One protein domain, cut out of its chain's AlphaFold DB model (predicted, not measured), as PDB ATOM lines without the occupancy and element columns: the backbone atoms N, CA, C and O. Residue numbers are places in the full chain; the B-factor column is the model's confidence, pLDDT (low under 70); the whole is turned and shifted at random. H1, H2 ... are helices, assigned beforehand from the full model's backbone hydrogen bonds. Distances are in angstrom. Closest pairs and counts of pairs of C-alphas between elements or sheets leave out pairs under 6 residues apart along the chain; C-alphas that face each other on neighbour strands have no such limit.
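This is residues 299 to 431 of the 431 residues of the protein "PI_PP_C domain-containing protein" of uncultured bacterium (UniProt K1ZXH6). H1 and H5 lie between the crossing hairpin H3-H4 and long H6, which runs along both; residues 418 to 431 stick out. The printed part is all helix: 133 residues with six named helices, H1 to H6. It is compact, radius of gyration of the C-alphas 15.9 A, spanning 54 by 31 by 25 A.

H1, residues 299 to 314, touches H6, residues 400 to 429, with 302 to 309 alone, the closest C-alphas, Ile 306 and Val 403, being 6.5 A apart. H2, residues 316 to 322, touches no helix; it has 0 of 3 O i to N i+4 pairs within hydrogen-bond range, but 3 of 4 O i to N i+3. H3, residues 337 to 347, and H4, 353 to 370, form a hairpin, as do H5, 376 to 386, and H6.

H1 begins at C-alpha (105.602, 138.555, 73.232); H6, 41.9 A long, ends at (112.292, 168.871, 107.686).

The links H2 to H3 and H5 to H6 are long; pLDDT is under 70 at residues 410 to 431, among others.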
ATOM      1  N   HIS A 299     104.330 137.868  73.387       81.62
ATOM      2  CA  HIS A 299     105.602 138.555  73.232       81.62
ATOM      3  C   HIS A 299     105.451 140.083  73.159       81.62
ATOM      4  O   HIS A 299     106.103 140.776  73.936       81.62
ATOM      5  N   GLU A 300     104.566 140.611  72.307       82.88
ATOM      6  CA  GLU A 300     104.318 142.060  72.184       82.88
ATOM      7  C   GLU A 300     103.940 142.690  73.525       82.88
ATOM      8  O   GLU A 300     104.527 143.694  73.925       82.88
ATOM      9  N   LYS A 301     103.056 142.039  74.292       85.00
ATOM     10  CA  LYS A 301     102.688 142.512  75.638       85.00
ATOM     11  C   LYS A 301     103.891 142.591  76.580       85.00
ATOM     12  O   LYS A 301     104.025 143.539  77.349       85.00
ATOM     13  N   ARG A 302     104.798 141.611  76.518       86.19
ATOM     14  CA  ARG A 302     106.020 141.585  77.340       86.19
ATOM     15  C   ARG A 302     106.995 142.690  76.930       86.19
ATOM     16  O   ARG A 302     107.596 143.319  77.800       86.19
ATOM     17  N   VAL A 303     107.120 142.960  75.631       87.50
ATOM     18  CA  VAL A 303     107.918 144.076  75.102       87.50
ATOM     19  C   VAL A 303     107.363 145.413  75.577       87.50
ATOM     20  O   VAL A 303     108.115 146.234  76.099       87.50
ATOM     21  N   GLU A 304     106.051 145.621  75.461       86.94
ATOM     22  CA  GLU A 304     105.388 146.843  75.922       86.94
ATOM     23  C   GLU A 304     105.620 147.088  77.419       86.94
ATOM     24  O   GLU A 304     105.907 148.217  77.829       86.94
ATOM     25  N   GLU A 305     105.566 146.043  78.248       86.56
ATOM     26  CA  GLU A 305     105.859 146.158  79.678       86.56
ATOM     27  C   GLU A 305     107.307 146.580  79.959       86.56
ATOM     28  O   GLU A 305     107.544 147.452  80.800       86.56
ATOM     29  N   ILE A 306     108.275 145.998  79.246       87.19
ATOM     30  CA  ILE A 306     109.692 146.366  79.367       87.19
ATOM     31  C   ILE A 306     109.905 147.815  78.924       87.19
ATOM     32  O   ILE A 306     110.548 148.584  79.640       87.19
ATOM     33  N   VAL A 307     109.327 148.219  77.790       88.06
ATOM     34  CA  VAL A 307     109.407 149.594  77.275       88.06
ATOM     35  C   VAL A 307     108.776 150.581  78.253       88.06
ATOM     36  O   VAL A 307     109.351 151.635  78.519       88.06
ATOM     37  N   LYS A 308     107.634 150.240  78.857       86.19
ATOM     38  CA  LYS A 308     106.995 151.065  79.890       86.19
ATOM     39  C   LYS A 308     107.902 151.244  81.108       86.19
ATOM     40  O   LYS A 308     108.001 152.350  81.639       86.19
ATOM     41  N   CYS A 309     108.591 150.189  81.538       84.19
ATOM     42  CA  CYS A 309     109.593 150.275  82.601       84.19
ATOM     43  C   CYS A 309     110.799 151.131  82.188       84.19
ATOM     44  O   CYS A 309     111.234 151.983  82.962       84.19
ATOM     45  N   ALA A 310     111.308 150.956  80.969       84.94
ATOM     46  CA  ALA A 310     112.426 151.727  80.441       84.94
ATOM     47  C   ALA A 310     112.100 153.228  80.344       84.94
ATOM     48  O   ALA A 310     112.917 154.051  80.751       84.94
ATOM     49  N   ARG A 311     110.894 153.587  79.884       84.00
ATOM     50  CA  ARG A 311     110.435 154.982  79.787       84.00
ATOM     51  C   ARG A 311     110.398 155.692  81.125       84.00
ATOM     52  O   ARG A 311     110.781 156.850  81.181       84.00
ATOM     53  N   LYS A 312     109.992 155.008  82.198       81.06
ATOM     54  CA  LYS A 312     110.085 155.594  83.541       81.06
ATOM     55  C   LYS A 312     111.531 155.976  83.836       81.06
ATOM     56  O   LYS A 312     111.822 157.112  84.152       81.06
ATOM     57  N   ILE A 313     112.451 155.042  83.640       77.38
ATOM     58  CA  ILE A 313     113.833 155.148  84.113       77.38
ATOM     59  C   ILE A 313     114.677 156.139  83.307       77.38
ATOM     60  O   ILE A 313     115.437 156.904  83.892       77.38
ATOM     61  N   PHE A 314     114.587 156.101  81.979       81.81
ATOM     62  CA  PHE A 314     115.339 156.998  81.092       81.81
ATOM     63  C   PHE A 314     114.570 158.284  80.750       81.81
ATOM     64  O   PHE A 314     115.121 159.160  80.084       81.81
ATOM     65  N   GLY A 315     113.313 158.383  81.192       76.25
ATOM     66  CA  GLY A 315     112.469 159.559  81.037       76.25
ATOM     67  C   GLY A 315     112.765 160.654  82.059       76.25
ATOM     68  O   GLY A 315     113.731 160.597  82.825       76.25
ATOM     69  N   ASP A 316     111.912 161.675  82.050       67.06
ATOM     70  CA  ASP A 316     112.117 162.890  82.840       67.06
ATOM     71  C   ASP A 316     112.019 162.654  84.352       67.06
ATOM     72  O   ASP A 316     112.778 163.269  85.100       67.06
ATOM     73  N   ASP A 317     111.191 161.699  84.795       66.44
ATOM     74  CA  ASP A 317     110.961 161.383  86.216       66.44
ATOM     75  C   ASP A 317     112.258 161.083  86.987       66.44
ATOM     76  O   ASP A 317     112.369 161.374  88.178       66.44
ATOM     77  N   TYR A 318     113.259 160.520  86.305       69.00
ATOM     78  CA  TYR A 318     114.523 160.106  86.914       69.00
ATOM     79  C   TYR A 318     115.751 160.670  86.187       69.00
ATOM     80  O   TYR A 318     116.870 160.195  86.395       69.00
ATOM     81  N   ILE A 319     115.588 161.724  85.370       68.88
ATOM     82  CA  ILE A 319     116.701 162.319  84.609       68.88
ATOM     83  C   ILE A 319     117.842 162.803  85.511       68.88
ATOM     84  O   ILE A 319     119.017 162.682  85.163       68.88
ATOM     85  N   GLN A 320     117.498 163.286  86.705       65.62
ATOM     86  CA  GLN A 320     118.456 163.750  87.707       65.62
ATOM     87  C   GLN A 320     119.384 162.633  88.195       65.62
ATOM     88  O   GLN A 320     120.532 162.911  88.526       65.62
ATOM     89  N   LEU A 321     118.934 161.370  88.175       68.19
ATOM     90  CA  LEU A 321     119.776 160.224  88.535       68.19
ATOM     91  C   LEU A 321     120.888 160.000  87.498       68.19
ATOM     92  O   LEU A 321     121.965 159.502  87.821       68.19
ATOM     93  N   TRP A 322     120.654 160.389  86.243       70.38
ATOM     94  CA  TRP A 322     121.627 160.256  85.160       70.38
ATOM     95  C   TRP A 322     122.622 161.407  85.092       70.38
ATOM     96  O   TRP A 322     123.704 161.246  84.528       70.38
ATOM     97  N   GLN A 323     122.279 162.562  85.655       65.50
ATOM     98  CA  GLN A 323     123.178 163.701  85.742       65.50
ATOM     99  C   GLN A 323     124.198 163.426  86.850       65.50
ATOM    100  O   GLN A 323     123.843 163.088  87.977       65.50
ATOM    101  N   ARG A 324     125.495 163.512  86.537       54.31
ATOM    102  CA  ARG A 324     126.526 163.283  87.554       54.31
ATOM    103  C   ARG A 324     126.392 164.332  88.660       54.31
ATOM    104  O   ARG A 324     126.655 165.506  88.419       54.31
ATOM    105  N   GLN A 325     126.081 163.893  89.879       44.47
ATOM    106  CA  GLN A 325     126.345 164.666  91.091       44.47
ATOM    107  C   GLN A 325     127.849 164.615  91.378       44.47
ATOM    108  O   GLN A 325     128.316 163.859  92.225       44.47
ATOM    109  N   SER A 326     128.644 165.344  90.604       40.84
ATOM    110  CA  SER A 326     130.058 165.534  90.913       40.84
ATOM    111  C   SER A 326     130.330 167.019  91.096       40.84
ATOM    112  O   SER A 326     130.043 167.833  90.223       40.84
ATOM    113  N   PHE A 327     130.867 167.353  92.265       37.75
ATOM    114  CA  PHE A 327     131.240 168.698  92.698       37.75
ATOM    115  C   PHE A 327     132.606 169.111  92.115       37.75
ATOM    116  O   PHE A 327     133.496 169.516  92.851       37.75
ATOM    117  N   SER A 328     132.824 168.960  90.803       33.69
ATOM    118  CA  SER A 328     134.062 169.432  90.162       33.69
ATOM    119  C   SER A 328     133.789 170.297  88.935       33.69
ATOM    120  O   SER A 328     132.799 170.119  88.227       33.69
ATOM    121  N   PHE A 329     134.696 171.238  88.675       35.78
ATOM    122  CA  PHE A 329     134.577 172.301  87.668       35.78
ATOM    123  C   PHE A 329     134.425 171.794  86.213       35.78
ATOM    124  O   PHE A 329     134.009 172.539  85.334       35.78
ATOM    125  N   PHE A 330     134.692 170.506  85.953       35.19
ATOM    126  CA  PHE A 330     134.547 169.856  84.640       35.19
ATOM    127  C   PHE A 330     133.378 168.860  84.581       35.19
ATOM    128  O   PHE A 330     133.427 167.843  83.882       35.19
ATOM    129  N   CYS A 331     132.311 169.122  85.336       41.66
ATOM    130  CA  CYS A 331     131.117 168.286  85.338       41.66
ATOM    131  C   CYS A 331     130.088 168.795  84.333       41.66
ATOM    132  O   CYS A 331     129.411 169.798  84.551       41.66
ATOM    133  N   SER A 332     129.911 168.060  83.236       47.72
ATOM    134  CA  SER A 332     128.736 168.241  82.395       47.72
ATOM    135  C   SER A 332     127.492 167.935  83.237       47.72
ATOM    136  O   SER A 332     127.290 166.786  83.629       47.72
ATOM    137  N   LYS A 333     126.602 168.919  83.431       56.81
ATOM    138  CA  LYS A 333     125.210 168.709  83.896       56.81
ATOM    139  C   LYS A 333     124.394 167.792  82.965       56.81
ATOM    140  O   LYS A 333     123.205 167.579  83.165       56.81
ATOM    141  N   GLN A 334     125.017 167.289  81.906       63.53
ATOM    142  CA  GLN A 334     124.408 166.441  80.904       63.53
ATOM    143  C   GLN A 334     124.501 164.970  81.324       63.53
ATOM    144  O   GLN A 334     125.524 164.546  81.876       63.53
ATOM    145  N   PRO A 335     123.453 164.176  81.053       72.44
ATOM    146  CA  PRO A 335     123.511 162.736  81.236       72.44
ATOM    147  C   PRO A 335     124.593 162.125  80.322       72.44
ATOM    148  O   PRO A 335     124.955 162.720  79.302       72.44
ATOM    149  N   PRO A 336     125.112 160.924  80.644       78.31
ATOM    150  CA  PRO A 336     126.012 160.194  79.762       78.31
ATOM    151  C   PRO A 336     125.464 160.141  78.335       78.31
ATOM    152  O   PRO A 336     124.273 159.918  78.142       78.31
ATOM    153  N   THR A 337     126.330 160.279  77.330       83.00
ATOM    154  CA  THR A 337     125.906 160.401  75.925       83.00
ATOM    155  C   THR A 337     124.960 159.285  75.474       83.00
ATOM    156  O   THR A 337     124.003 159.561  74.768       83.00
ATOM    157  N   GLY A 338     125.167 158.040  75.921       85.12
ATOM    158  CA  GLY A 338     124.252 156.943  75.579       85.12
ATOM    159  C   GLY A 338     122.866 157.060  76.229       85.12
ATOM    160  O   GLY A 338     121.880 156.684  75.613       85.12
ATOM    161  N   VAL A 339     122.761 157.653  77.422       86.50
ATOM    162  CA  VAL A 339     121.467 157.971  78.048       86.50
ATOM    163  C   VAL A 339     120.775 159.099  77.283       86.50
ATOM    164  O   VAL A 339     119.579 159.016  77.025       86.50
ATOM    165  N   ALA A 340     121.525 160.122  76.863       85.75
ATOM    166  CA  ALA A 340     120.989 161.195  76.025       85.75
ATOM    167  C   ALA A 340     120.472 160.669  74.669       85.75
ATOM    168  O   ALA A 340     119.427 161.104  74.200       85.75
ATOM    169  N   GLU A 341     121.179 159.718  74.053       88.19
ATOM    170  CA  GLU A 341     120.763 159.060  72.805       88.19
ATOM    171  C   GLU A 341     119.492 158.220  72.990       88.19
ATOM    172  O   GLU A 341     118.563 158.344  72.195       88.19
ATOM    173  N   ILE A 342     119.410 157.428  74.066       89.81
ATOM    174  CA  ILE A 342     118.200 156.667  74.420       89.81
ATOM    175  C   ILE A 342     117.008 157.606  74.619       89.81
ATOM    176  O   ILE A 342     115.913 157.327  74.140       89.81
ATOM    177  N   ARG A 343     117.212 158.739  75.295       87.06
ATOM    178  CA  ARG A 343     116.156 159.726  75.524       87.06
ATOM    179  C   ARG A 343     115.644 160.324  74.216       87.06
ATOM    180  O   ARG A 343     114.438 160.356  74.008       87.06
ATOM    181  N   LYS A 344     116.538 160.721  73.307       88.50
ATOM    182  CA  LYS A 344     116.140 161.208  71.975       88.50
ATOM    183  C   LYS A 344     115.318 160.173  71.202       88.50
ATOM    184  O   LYS A 344     114.371 160.544  70.513       88.50
ATOM    185  N   LEU A 345     115.655 158.888  71.346       89.06
ATOM    186  CA  LEU A 345     114.887 157.783  70.766       89.06
ATOM    187  C   LEU A 345     113.500 157.631  71.419       89.06
ATOM    188  O   LEU A 345     112.551 157.246  70.750       89.06
ATOM    189  N   MET A 346     113.354 157.946  72.709       86.19
ATOM    190  CA  MET A 346     112.055 157.933  73.395       86.19
ATOM    191  C   MET A 346     111.183 159.152  73.086       86.19
ATOM    192  O   MET A 346     109.963 159.017  73.088       86.19
ATOM    193  N   GLU A 347     111.791 160.317  72.845       86.00
ATOM    194  CA  GLU A 347     111.095 161.546  72.434       86.00
ATOM    195  C   GLU A 347     110.516 161.410  71.018       86.00
ATOM    196  O   GLU A 347     109.429 161.914  70.748       86.00
ATOM    197  N   ASN A 348     111.198 160.662  70.144       84.00
ATOM    198  CA  ASN A 348     110.734 160.318  68.798       84.00
ATOM    199  C   ASN A 348     110.647 158.790  68.639       84.00
ATOM    200  O   ASN A 348     111.485 158.194  67.953       84.00
ATOM    201  N   PRO A 349     109.683 158.133  69.308       78.69
ATOM    202  CA  PRO A 349     109.623 156.683  69.334       78.69
ATOM    203  C   PRO A 349     109.240 156.136  67.950       78.69
ATOM    204  O   PRO A 349     108.344 156.683  67.303       78.69
ATOM    205  N   PRO A 350     109.858 155.034  67.489       78.06
ATOM    206  CA  PRO A 350     109.339 154.301  66.344       78.06
ATOM    207  C   PRO A 350     107.929 153.774  66.656       78.06
ATOM    208  O   PRO A 350     107.570 153.574  67.818       78.06
ATOM    209  N   VAL A 351     107.142 153.527  65.606       75.06
ATOM    210  CA  VAL A 351     105.726 153.113  65.707       75.06
ATOM    211  C   VAL A 351     105.549 151.816  66.515       75.06
ATOM    212  O   VAL A 351     104.518 151.627  67.153       75.06
ATOM    213  N   ASP A 352     106.567 150.952  66.537       83.81
ATOM    214  CA  ASP A 352     106.560 149.663  67.233       83.81
ATOM    215  C   ASP A 352     107.462 149.679  68.485       83.81
ATOM    216  O   ASP A 352     108.637 150.067  68.435       83.81
ATOM    217  N   ALA A 353     106.923 149.202  69.611       84.00
ATOM    218  CA  ALA A 353     107.630 149.034  70.879       84.00
ATOM    219  C   ALA A 353     108.849 148.102  70.755       84.00
ATOM    220  O   ALA A 353     109.855 148.314  71.438       84.00
ATOM    221  N   ASN A 354     108.797 147.113  69.859       85.69
ATOM    222  CA  ASN A 354     109.911 146.202  69.606       85.69
ATOM    223  C   ASN A 354     111.102 146.924  68.958       85.69
ATOM    224  O   ASN A 354     112.252 146.764  69.377       85.69
ATOM    225  N   ASN A 355     110.818 147.813  68.005       86.00
ATOM    226  CA  ASN A 355     111.834 148.647  67.365       86.00
ATOM    227  C   ASN A 355     112.428 149.665  68.347       86.00
ATOM    228  O   ASN A 355     113.635 149.904  68.327       86.00
ATOM    229  N   LEU A 356     111.609 150.221  69.247       88.94
ATOM    230  CA  LEU A 356     112.089 151.118  70.302       88.94
ATOM    231  C   LEU A 356     113.054 150.386  71.244       88.94
ATOM    232  O   LEU A 356     114.154 150.874  71.498       88.94
ATOM    233  N   LEU A 357     112.671 149.201  71.730       88.56
ATOM    234  CA  LEU A 357     113.511 148.405  72.624       88.56
ATOM    235  C   LEU A 357     114.810 147.952  71.942       88.56
ATOM    236  O   LEU A 357     115.880 148.044  72.544       88.56
ATOM    237  N   SER A 358     114.734 147.536  70.678       88.25
ATOM    238  CA  SER A 358     115.906 147.149  69.885       88.25
ATOM    239  C   SER A 358     116.875 148.321  69.696       88.25
ATOM    240  O   SER A 358     118.063 148.182  69.985       88.25
ATOM    241  N   GLY A 359     116.375 149.510  69.338       88.25
ATOM    242  CA  GLY A 359     117.210 150.708  69.197       88.25
ATOM    243  C   GLY A 359     117.897 151.123  70.506       88.25
ATOM    244  O   GLY A 359     119.051 151.553  70.500       88.25
ATOM    245  N   MET A 360     117.239 150.931  71.655       90.00
ATOM    246  CA  MET A 360     117.865 151.164  72.962       90.00
ATOM    247  C   MET A 360     119.028 150.203  73.236       90.00
ATOM    248  O   MET A 360     120.070 150.633  73.740       90.00
ATOM    249  N   ILE A 361     118.865 148.918  72.911       89.69
ATOM    250  CA  ILE A 361     119.904 147.892  73.084       89.69
ATOM    251  C   ILE A 361     121.119 148.213  72.202       89.69
ATOM    252  O   ILE A 361     122.247 148.212  72.696       89.69
ATOM    253  N   GLU A 362     120.902 148.582  70.939       88.19
ATOM    254  CA  GLU A 362     121.978 148.935  70.002       88.19
ATOM    255  C   GLU A 362     122.834 150.115  70.493       88.19
ATOM    256  O   GLU A 362     124.071 150.064  70.453       88.19
ATOM    257  N   ILE A 363     122.192 151.172  71.013       88.81
ATOM    258  CA  ILE A 363     122.889 152.332  71.593       88.81
ATOM    259  C   ILE A 363     123.797 151.880  72.742       88.81
ATOM    260  O   ILE A 363     124.969 152.268  72.819       88.81
ATOM    261  N   VAL A 364     123.274 151.040  73.632       87.38
ATOM    262  CA  VAL A 364     124.003 150.544  74.800       87.38
ATOM    263  C   VAL A 364     125.184 149.663  74.394       87.38
ATOM    264  O   VAL A 364     126.295 149.870  74.893       87.38
ATOM    265  N   GLU A 365     124.991 148.726  73.467       85.12
ATOM    266  CA  GLU A 365     126.045 147.824  72.993       85.12
ATOM    267  C   GLU A 365     127.210 148.598  72.360       85.12
ATOM    268  O   GLU A 365     128.380 148.356  72.689       85.12
ATOM    269  N   LYS A 366     126.911 149.599  71.520       84.38
ATOM    270  CA  LYS A 366     127.924 150.484  70.920       84.38
ATOM    271  C   LYS A 366     128.742 151.215  71.986       84.38
ATOM    272  O   LYS A 366     129.952 151.409  71.834       84.38
ATOM    273  N   ARG A 367     128.097 151.617  73.084       80.38
ATOM    274  CA  ARG A 367     128.733 152.351  74.188       80.38
ATOM    275  C   ARG A 367     129.555 151.441  75.100       80.38
ATOM    276  O   ARG A 367     130.651 151.850  75.480       80.38
ATOM    277  N   MET A 368     129.091 150.225  75.397       74.75
ATOM    278  CA  MET A 368     129.849 149.249  76.196       74.75
ATOM    279  C   MET A 368     131.108 148.751  75.481       74.75
ATOM    280  O   MET A 368     132.128 148.565  76.138       74.75
ATOM    281  N   LYS A 369     131.073 148.603  74.148       70.81
ATOM    282  CA  LYS A 369     132.256 148.230  73.351       70.81
ATOM    283  C   LYS A 369     133.323 149.333  73.312       70.81
ATOM    284  O   LYS A 369     134.510 149.029  73.291       70.81
ATOM    285  N   LYS A 370     132.917 150.610  73.297       64.94
ATOM    286  CA  LYS A 370     133.823 151.754  73.064       64.94
ATOM    287  C   LYS A 370     134.337 152.440  74.339       64.94
ATOM    288  O   LYS A 370     135.392 153.066  74.296       64.94
ATOM    289  N   TYR A 371     133.624 152.357  75.466       61.38
ATOM    290  CA  TYR A 371     133.970 153.104  76.682       61.38
ATOM    291  C   TYR A 371     133.848 152.259  77.955       61.38
ATOM    292  O   TYR A 371     132.855 151.570  78.179       61.38
ATOM    293  N   ARG A 372     134.816 152.404  78.873       57.31
ATOM    294  CA  ARG A 372     134.704 151.859  80.234       57.31
ATOM    295  C   ARG A 372     133.669 152.675  81.012       57.31
ATOM    296  O   ARG A 372     133.942 153.802  81.426       57.31
ATOM    297  N   ILE A 373     132.474 152.119  81.197       62.09
ATOM    298  CA  ILE A 373     131.385 152.773  81.937       62.09
ATOM    299  C   ILE A 373     131.786 152.915  83.408       62.09
ATOM    300  O   ILE A 373     131.962 151.919  84.108       62.09
ATOM    301  N   ARG A 374     131.960 154.164  83.857       53.25
ATOM    302  CA  ARG A 374     132.497 154.489  85.190       53.25
ATOM    303  C   ARG A 374     131.429 154.599  86.286       53.25
ATOM    304  O   ARG A 374     131.744 154.342  87.440       53.25
ATOM    305  N   SER A 375     130.187 154.966  85.958       63.53
ATOM    306  CA  SER A 375     129.099 155.074  86.943       63.53
ATOM    307  C   SER A 375     128.413 153.723  87.144       63.53
ATOM    308  O   SER A 375     127.953 153.093  86.187       63.53
ATOM    309  N   GLY A 376     128.305 153.288  88.404       67.38
ATOM    310  CA  GLY A 376     127.613 152.045  88.762       67.38
ATOM    311  C   GLY A 376     126.157 152.018  88.287       67.38
ATOM    312  O   GLY A 376     125.681 150.974  87.850       67.38
ATOM    313  N   LEU A 377     125.490 153.174  88.291       70.31
ATOM    314  CA  LEU A 377     124.119 153.350  87.815       70.31
ATOM    315  C   LEU A 377     123.975 153.093  86.304       70.31
ATOM    316  O   LEU A 377     123.268 152.177  85.890       70.31
ATOM    317  N   THR A 378     124.705 153.838  85.474       76.00
ATOM    318  CA  THR A 378     124.702 153.656  84.009       76.00
ATOM    319  C   THR A 378     125.118 152.254  83.620       76.00
ATOM    320  O   THR A 378     124.500 151.661  82.744       76.00
ATOM    321  N   LYS A 379     126.081 151.668  84.337       80.25
ATOM    322  CA  LYS A 379     126.488 150.284  84.107       80.25
ATOM    323  C   LYS A 379     125.351 149.294  84.379       80.25
ATOM    324  O   LYS A 379     125.119 148.413  83.562       80.25
ATOM    325  N   LYS A 380     124.624 149.433  85.492       79.38
ATOM    326  CA  LYS A 380     123.516 148.526  85.838       79.38
ATOM    327  C   LYS A 380     122.353 148.618  84.858       79.38
ATOM    328  O   LYS A 380     121.862 147.580  84.426       79.38
ATOM    329  N   ALA A 381     121.941 149.826  84.477       79.19
ATOM    330  CA  ALA A 381     120.844 149.971  83.525       79.19
ATOM    331  C   ALA A 381     121.205 149.466  82.127       79.19
ATOM    332  O   ALA A 381     120.387 148.825  81.475       79.19
ATOM    333  N   TYR A 382     122.451 149.678  81.703       86.44
ATOM    334  CA  TYR A 382     122.943 149.147  80.437       86.44
ATOM    335  C   TYR A 382     123.007 147.620  80.462       86.44
ATOM    336  O   TYR A 382     122.545 146.978  79.527       86.44
ATOM    337  N   ASN A 383     123.482 147.031  81.561       83.38
ATOM    338  CA  ASN A 383     123.482 145.581  81.734       83.38
ATOM    339  C   ASN A 383     122.061 144.995  81.711       83.38
ATOM    340  O   ASN A 383     121.866 143.927  81.145       83.38
ATOM    341  N   GLY A 384     121.074 145.685  82.295       81.88
ATOM    342  CA  GLY A 384     119.674 145.255  82.260       81.88
ATOM    343  C   GLY A 384     119.081 145.243  80.848       81.88
ATOM    344  O   GLY A 384     118.342 144.325  80.516       81.88
ATOM    345  N   LEU A 385     119.442 146.217  80.004       86.88
ATOM    346  CA  LEU A 385     119.051 146.235  78.589       86.88
ATOM    347  C   LEU A 385     119.798 145.171  77.773       86.88
ATOM    348  O   LEU A 385     119.179 144.464  76.987       86.88
ATOM    349  N   ILE A 386     121.104 144.995  78.000       84.88
ATOM    350  CA  ILE A 386     121.903 143.959  77.324       84.88
ATOM    351  C   ILE A 386     121.442 142.550  77.703       84.88
ATOM    352  O   ILE A 386     121.480 141.664  76.863       84.88
ATOM    353  N   ALA A 387     120.966 142.320  78.928       82.12
ATOM    354  CA  ALA A 387     120.466 141.006  79.336       82.12
ATOM    355  C   ALA A 387     119.256 140.529  78.503       82.12
ATOM    356  O   ALA A 387     118.983 139.331  78.447       82.12
ATOM    357  N   LEU A 388     118.547 141.452  77.842       82.19
ATOM    358  CA  LEU A 388     117.448 141.151  76.917       82.19
ATOM    359  C   LEU A 388     117.924 140.836  75.486       82.19
ATOM    360  O   LEU A 388     117.110 140.484  74.631       82.19
ATOM    361  N   SER A 389     119.224 140.989  75.229       79.25
ATOM    362  CA  SER A 389     119.876 140.806  73.937       79.25
ATOM    363  C   SER A 389     120.484 139.409  73.844       79.25
ATOM    364  O   SER A 389     121.207 138.979  74.739       79.25
ATOM    365  N   GLU A 390     120.250 138.707  72.736       60.94
ATOM    366  CA  GLU A 390     121.005 137.484  72.410       60.94
ATOM    367  C   GLU A 390     122.333 137.783  71.675       60.94
ATOM    368  O   GLU A 390     123.107 136.856  71.458       60.94
ATOM    369  N   ASN A 391     122.595 139.069  71.352       54.25
ATOM    370  CA  ASN A 391     123.777 139.729  70.739       54.25
ATOM    371  C   ASN A 391     123.352 140.681  69.591       54.25
ATOM    372  O   ASN A 391     123.668 140.462  68.422       54.25
ATOM    373  N   GLY A 392     122.606 141.733  69.920       57.72
ATOM    374  CA  GLY A 392     122.159 142.811  69.031       57.72
ATOM    375  C   GLY A 392     120.694 142.734  68.592       57.72
ATOM    376  O   GLY A 392     120.235 143.608  67.865       57.72
ATOM    377  N   LYS A 393     119.944 141.703  69.005       58.88
ATOM    378  CA  LYS A 393     118.509 141.555  68.709       58.88
ATOM    379  C   LYS A 393     117.744 141.146  69.955       58.88
ATOM    380  O   LYS A 393     118.250 140.379  70.777       58.88
ATOM    381  N   LEU A 394     116.514 141.645  70.058       72.06
ATOM    382  CA  LEU A 394     115.579 141.223  71.085       72.06
ATOM    383  C   LEU A 394     115.361 139.707  70.985       72.06
ATOM    384  O   LEU A 394     115.098 139.196  69.893       72.06
ATOM    385  N   LYS A 395     115.457 138.999  72.119       70.31
ATOM    386  CA  LYS A 395     115.097 137.575  72.206       70.31
ATOM    387  C   LYS A 395     113.769 137.332  71.493       70.31
ATOM    388  O   LYS A 395     112.757 137.915  71.881       70.31
ATOM    389  N   LYS A 396     113.759 136.434  70.498       67.50
ATOM    390  CA  LYS A 396     112.562 136.116  69.688       67.50
ATOM    391  C   LYS A 396     111.348 135.736  70.541       67.50
ATOM    392  O   LYS A 396     110.224 135.933  70.106       67.50
ATOM    393  N   ASN A 397     111.587 135.217  71.747       78.19
ATOM    394  CA  ASN A 397     110.577 134.967  72.764       78.19
ATOM    395  C   ASN A 397     111.086 135.420  74.136       78.19
ATOM    396  O   ASN A 397     111.702 134.647  74.865       78.19
ATOM    397  N   LEU A 398     110.804 136.669  74.510       80.19
ATOM    398  CA  LEU A 398     110.940 137.117  75.898       80.19
ATOM    399  C   LEU A 398     110.097 136.238  76.822       80.19
ATOM    400  O   LEU A 398     108.884 136.128  76.624       80.19
ATOM    401  N   SER A 399     110.719 135.646  77.837       83.94
ATOM    402  CA  SER A 399     110.022 134.909  78.890       83.94
ATOM    403  C   SER A 399     109.425 135.863  79.934       83.94
ATOM    404  O   SER A 399     109.802 137.031  80.041       83.94
ATOM    405  N   GLU A 400     108.477 135.376  80.731       81.69
ATOM    406  CA  GLU A 400     107.959 136.125  81.887       81.69
ATOM    407  C   GLU A 400     109.039 136.334  82.961       81.69
ATOM    408  O   GLU A 400     109.047 137.342  83.673       81.69
ATOM    409  N   GLU A 401     110.001 135.415  83.026       82.12
ATOM    410  CA  GLU A 401     111.176 135.538  83.872       82.12
ATOM    411  C   GLU A 401     112.091 136.680  83.408       82.12
ATOM    412  O   GLU A 401     112.533 137.460  84.248       82.12
ATOM    413  N   ASP A 402     112.311 136.863  82.099       82.44
ATOM    414  CA  ASP A 402     113.087 137.997  81.567       82.44
ATOM    415  C   ASP A 402     112.442 139.337  81.968       82.44
ATOM    416  O   ASP A 402     113.124 140.241  82.456       82.44
ATOM    417  N   VAL A 403     111.113 139.450  81.846       81.81
ATOM    418  CA  VAL A 403     110.356 140.643  82.270       81.81
ATOM    419  C   VAL A 403     110.457 140.850  83.783       81.81
ATOM    420  O   VAL A 403     110.671 141.971  84.252       81.81
ATOM    421  N   SER A 404     110.330 139.778  84.563       79.88
ATOM    422  CA  SER A 404     110.414 139.823  86.025       79.88
ATOM    423  C   SER A 404     111.815 140.190  86.508       79.88
ATOM    424  O   SER A 404     111.956 140.988  87.434       79.88
ATOM    425  N   ASN A 405     112.859 139.671  85.864       81.12
ATOM    426  CA  ASN A 405     114.254 139.980  86.158       81.12
ATOM    427  C   ASN A 405     114.604 141.414  85.756       81.12
ATOM    428  O   ASN A 405     115.275 142.106  86.528       81.12
ATOM    429  N   PHE A 406     114.083 141.896  84.623       80.94
ATOM    430  CA  PHE A 406     114.158 143.304  84.240       80.94
ATOM    431  C   PHE A 406     113.511 144.165  85.337       80.94
ATOM    432  O   PHE A 406     114.192 144.947  86.005       80.94
ATOM    433  N   LYS A 407     112.228 143.936  85.650       80.81
ATOM    434  CA  LYS A 407     111.500 144.663  86.706       80.81
ATOM    435  C   LYS A 407     112.180 144.584  88.073       80.81
ATOM    436  O   LYS A 407     112.181 145.581  88.787       80.81
ATOM    437  N   ARG A 408     112.775 143.451  88.455       79.81
ATOM    438  CA  ARG A 408     113.480 143.281  89.738       79.81
ATOM    439  C   ARG A 408     114.769 144.093  89.778       79.81
ATOM    440  O   ARG A 408     114.963 144.855  90.721       79.81
ATOM    441  N   THR A 409     115.606 143.974  88.747       71.88
ATOM    442  CA  THR A 409     116.881 144.702  88.635       71.88
ATOM    443  C   THR A 409     116.654 146.212  88.706       71.88
ATOM    444  O   THR A 409     117.391 146.928  89.384       71.88
ATOM    445  N   PHE A 410     115.584 146.692  88.069       69.94
ATOM    446  CA  PHE A 410     115.228 148.108  88.057       69.94
ATOM    447  C   PHE A 410     114.403 148.564  89.269       69.94
ATOM    448  O   PHE A 410     114.607 149.662  89.776       69.94
ATOM    449  N   GLY A 411     113.505 147.732  89.792       66.19
ATOM    450  CA  GLY A 411     112.685 148.046  90.964       66.19
ATOM    451  C   GLY A 411     113.500 148.101  92.256       66.19
ATOM    452  O   GLY A 411     113.266 148.968  93.095       66.19
ATOM    453  N   GLN A 412     114.506 147.232  92.402       64.31
ATOM    454  CA  GLN A 412     115.495 147.339  93.482       64.31
ATOM    455  C   GLN A 412     116.305 148.637  93.383       64.31
ATOM    456  O   GLN A 412     116.673 149.214  94.404       64.31
ATOM    457  N   PHE A 413     116.562 149.108  92.161       63.53
ATOM    458  CA  PHE A 413     117.252 150.369  91.929       63.53
ATOM    459  C   PHE A 413     116.400 151.578  92.353       63.53
ATOM    460  O   PHE A 413     116.863 152.365  93.178       63.53
ATOM    461  N   LEU A 414     115.150 151.675  91.886       61.97
ATOM    462  CA  LEU A 414     114.248 152.780  92.245       61.97
ATOM    463  C   LEU A 414     114.024 152.874  93.760       61.97
ATOM    464  O   LEU A 414     114.138 153.952  94.329       61.97
ATOM    465  N   LYS A 415     113.818 151.738  94.440       62.34
ATOM    466  CA  LYS A 415     113.633 151.709  95.902       62.34
ATOM    467  C   LYS A 415     114.866 152.174  96.680       62.34
ATOM    468  O   LYS A 415     114.728 152.782  97.739       62.34
ATOM    469  N   LYS A 416     116.075 151.879  96.188       59.44
ATOM    470  CA  LYS A 416     117.319 152.284  96.859       59.44
ATOM    471  C   LYS A 416     117.541 153.795  96.755       59.44
ATOM    472  O   LYS A 416     117.915 154.408  97.751       59.44
ATOM    473  N   GLU A 417     117.263 154.383  95.596       55.19
ATOM    474  CA  GLU A 417     117.397 155.827  95.359       55.19
ATOM    475  C   GLU A 417     116.247 156.635  95.986       55.19
ATOM    476  O   GLU A 417     116.501 157.668  96.598       55.19
ATOM    477  N   GLU A 418     114.998 156.148  95.948       54.19
ATOM    478  CA  GLU A 418     113.872 156.768  96.672       54.19
ATOM    479  C   GLU A 418     114.142 156.832  98.178       54.19
ATOM    480  O   GLU A 418     113.863 157.847  98.814       54.19
ATOM    481  N   ASN A 419     114.746 155.785  98.749       53.09
ATOM    482  CA  ASN A 419     115.158 155.789 100.149       53.09
ATOM    483  C   ASN A 419     116.321 156.755 100.413       53.09
ATOM    484  O   ASN A 419     116.303 157.440 101.432       53.09
ATOM    485  N   GLN A 420     117.298 156.878  99.508       48.12
ATOM    486  CA  GLN A 420     118.365 157.878  99.654       48.12
ATOM    487  C   GLN A 420     117.823 159.315  99.553       48.12
ATOM    488  O   GLN A 420     118.159 160.153 100.387       48.12
ATOM    489  N   SER A 421     116.907 159.583  98.622       43.91
ATOM    490  CA  SER A 421     116.255 160.890  98.461       43.91
ATOM    491  C   SER A 421     115.298 161.222  99.628       43.91
ATOM    492  O   SER A 421     115.229 162.366 100.095       43.91
ATOM    493  N   ARG A 422     114.621 160.214 100.203       38.72
ATOM    494  CA  ARG A 422     113.826 160.355 101.442       38.72
ATOM    495  C   ARG A 422     114.677 160.663 102.671       38.72
ATOM    496  O   ARG A 422     114.305 161.512 103.475       38.72
ATOM    497  N   VAL A 423     115.836 160.026 102.819       34.75
ATOM    498  CA  VAL A 423     116.745 160.295 103.947       34.75
ATOM    499  C   VAL A 423     117.293 161.730 103.893       34.75
ATOM    500  O   VAL A 423     117.474 162.354 104.939       34.75
ATOM    501  N   VAL A 424     117.477 162.296 102.696       33.03
ATOM    502  CA  VAL A 424     117.882 163.703 102.520       33.03
ATOM    503  C   VAL A 424     116.731 164.682 102.812       33.03
ATOM    504  O   VAL A 424     116.968 165.743 103.387       33.03
ATOM    505  N   SER A 425     115.480 164.333 102.495       28.64
ATOM    506  CA  SER A 425     114.314 165.196 102.767       28.64
ATOM    507  C   SER A 425     113.867 165.189 104.235       28.64
ATOM    508  O   SER A 425     113.527 166.247 104.761       28.64
ATOM    509  N   VAL A 426     113.971 164.064 104.955       28.45
ATOM    510  CA  VAL A 426     113.684 164.022 106.407       28.45
ATOM    511  C   VAL A 426     114.727 164.807 107.215       28.45
ATOM    512  O   VAL A 426     114.376 165.459 108.195       28.45
ATOM    513  N   ARG A 427     115.997 164.831 106.781       29.25
ATOM    514  CA  ARG A 427     117.032 165.678 107.404       29.25
ATOM    515  C   ARG A 427     116.836 167.176 107.154       29.25
ATOM    516  O   ARG A 427     117.395 167.952 107.908       29.25
ATOM    517  N   ARG A 428     116.057 167.588 106.145       28.62
ATOM    518  CA  ARG A 428     115.703 169.004 105.915       28.62
ATOM    519  C   ARG A 428     114.450 169.449 106.664       28.62
ATOM    520  O   ARG A 428     114.362 170.612 107.009       28.62
ATOM    521  N   ALA A 429     113.499 168.549 106.918       26.89
ATOM    522  CA  ALA A 429     112.292 168.871 107.686       26.89
ATOM    523  C   ALA A 429     112.520 168.877 109.211       26.89
ATOM    524  O   ALA A 429     111.675 169.361 109.955       26.89
ATOM    525  N   LYS A 430     113.638 168.298 109.673       27.50
ATOM    526  CA  LYS A 430     114.032 168.240 111.089       27.50
ATOM    527  C   LYS A 430     115.125 169.259 111.462       27.50
ATOM    528  O   LYS A 430     115.639 169.180 112.575       27.50
ATOM    529  N   VAL A 431     115.495 170.148 110.533       32.97
ATOM    530  CA  VAL A 431     116.369 171.315 110.761       32.97
ATOM    531  C   VAL A 431     115.498 172.551 110.851       32.97
ATOM    532  O   VAL A 431     114.650 172.710 109.944       32.97
TER     533      VAL A 431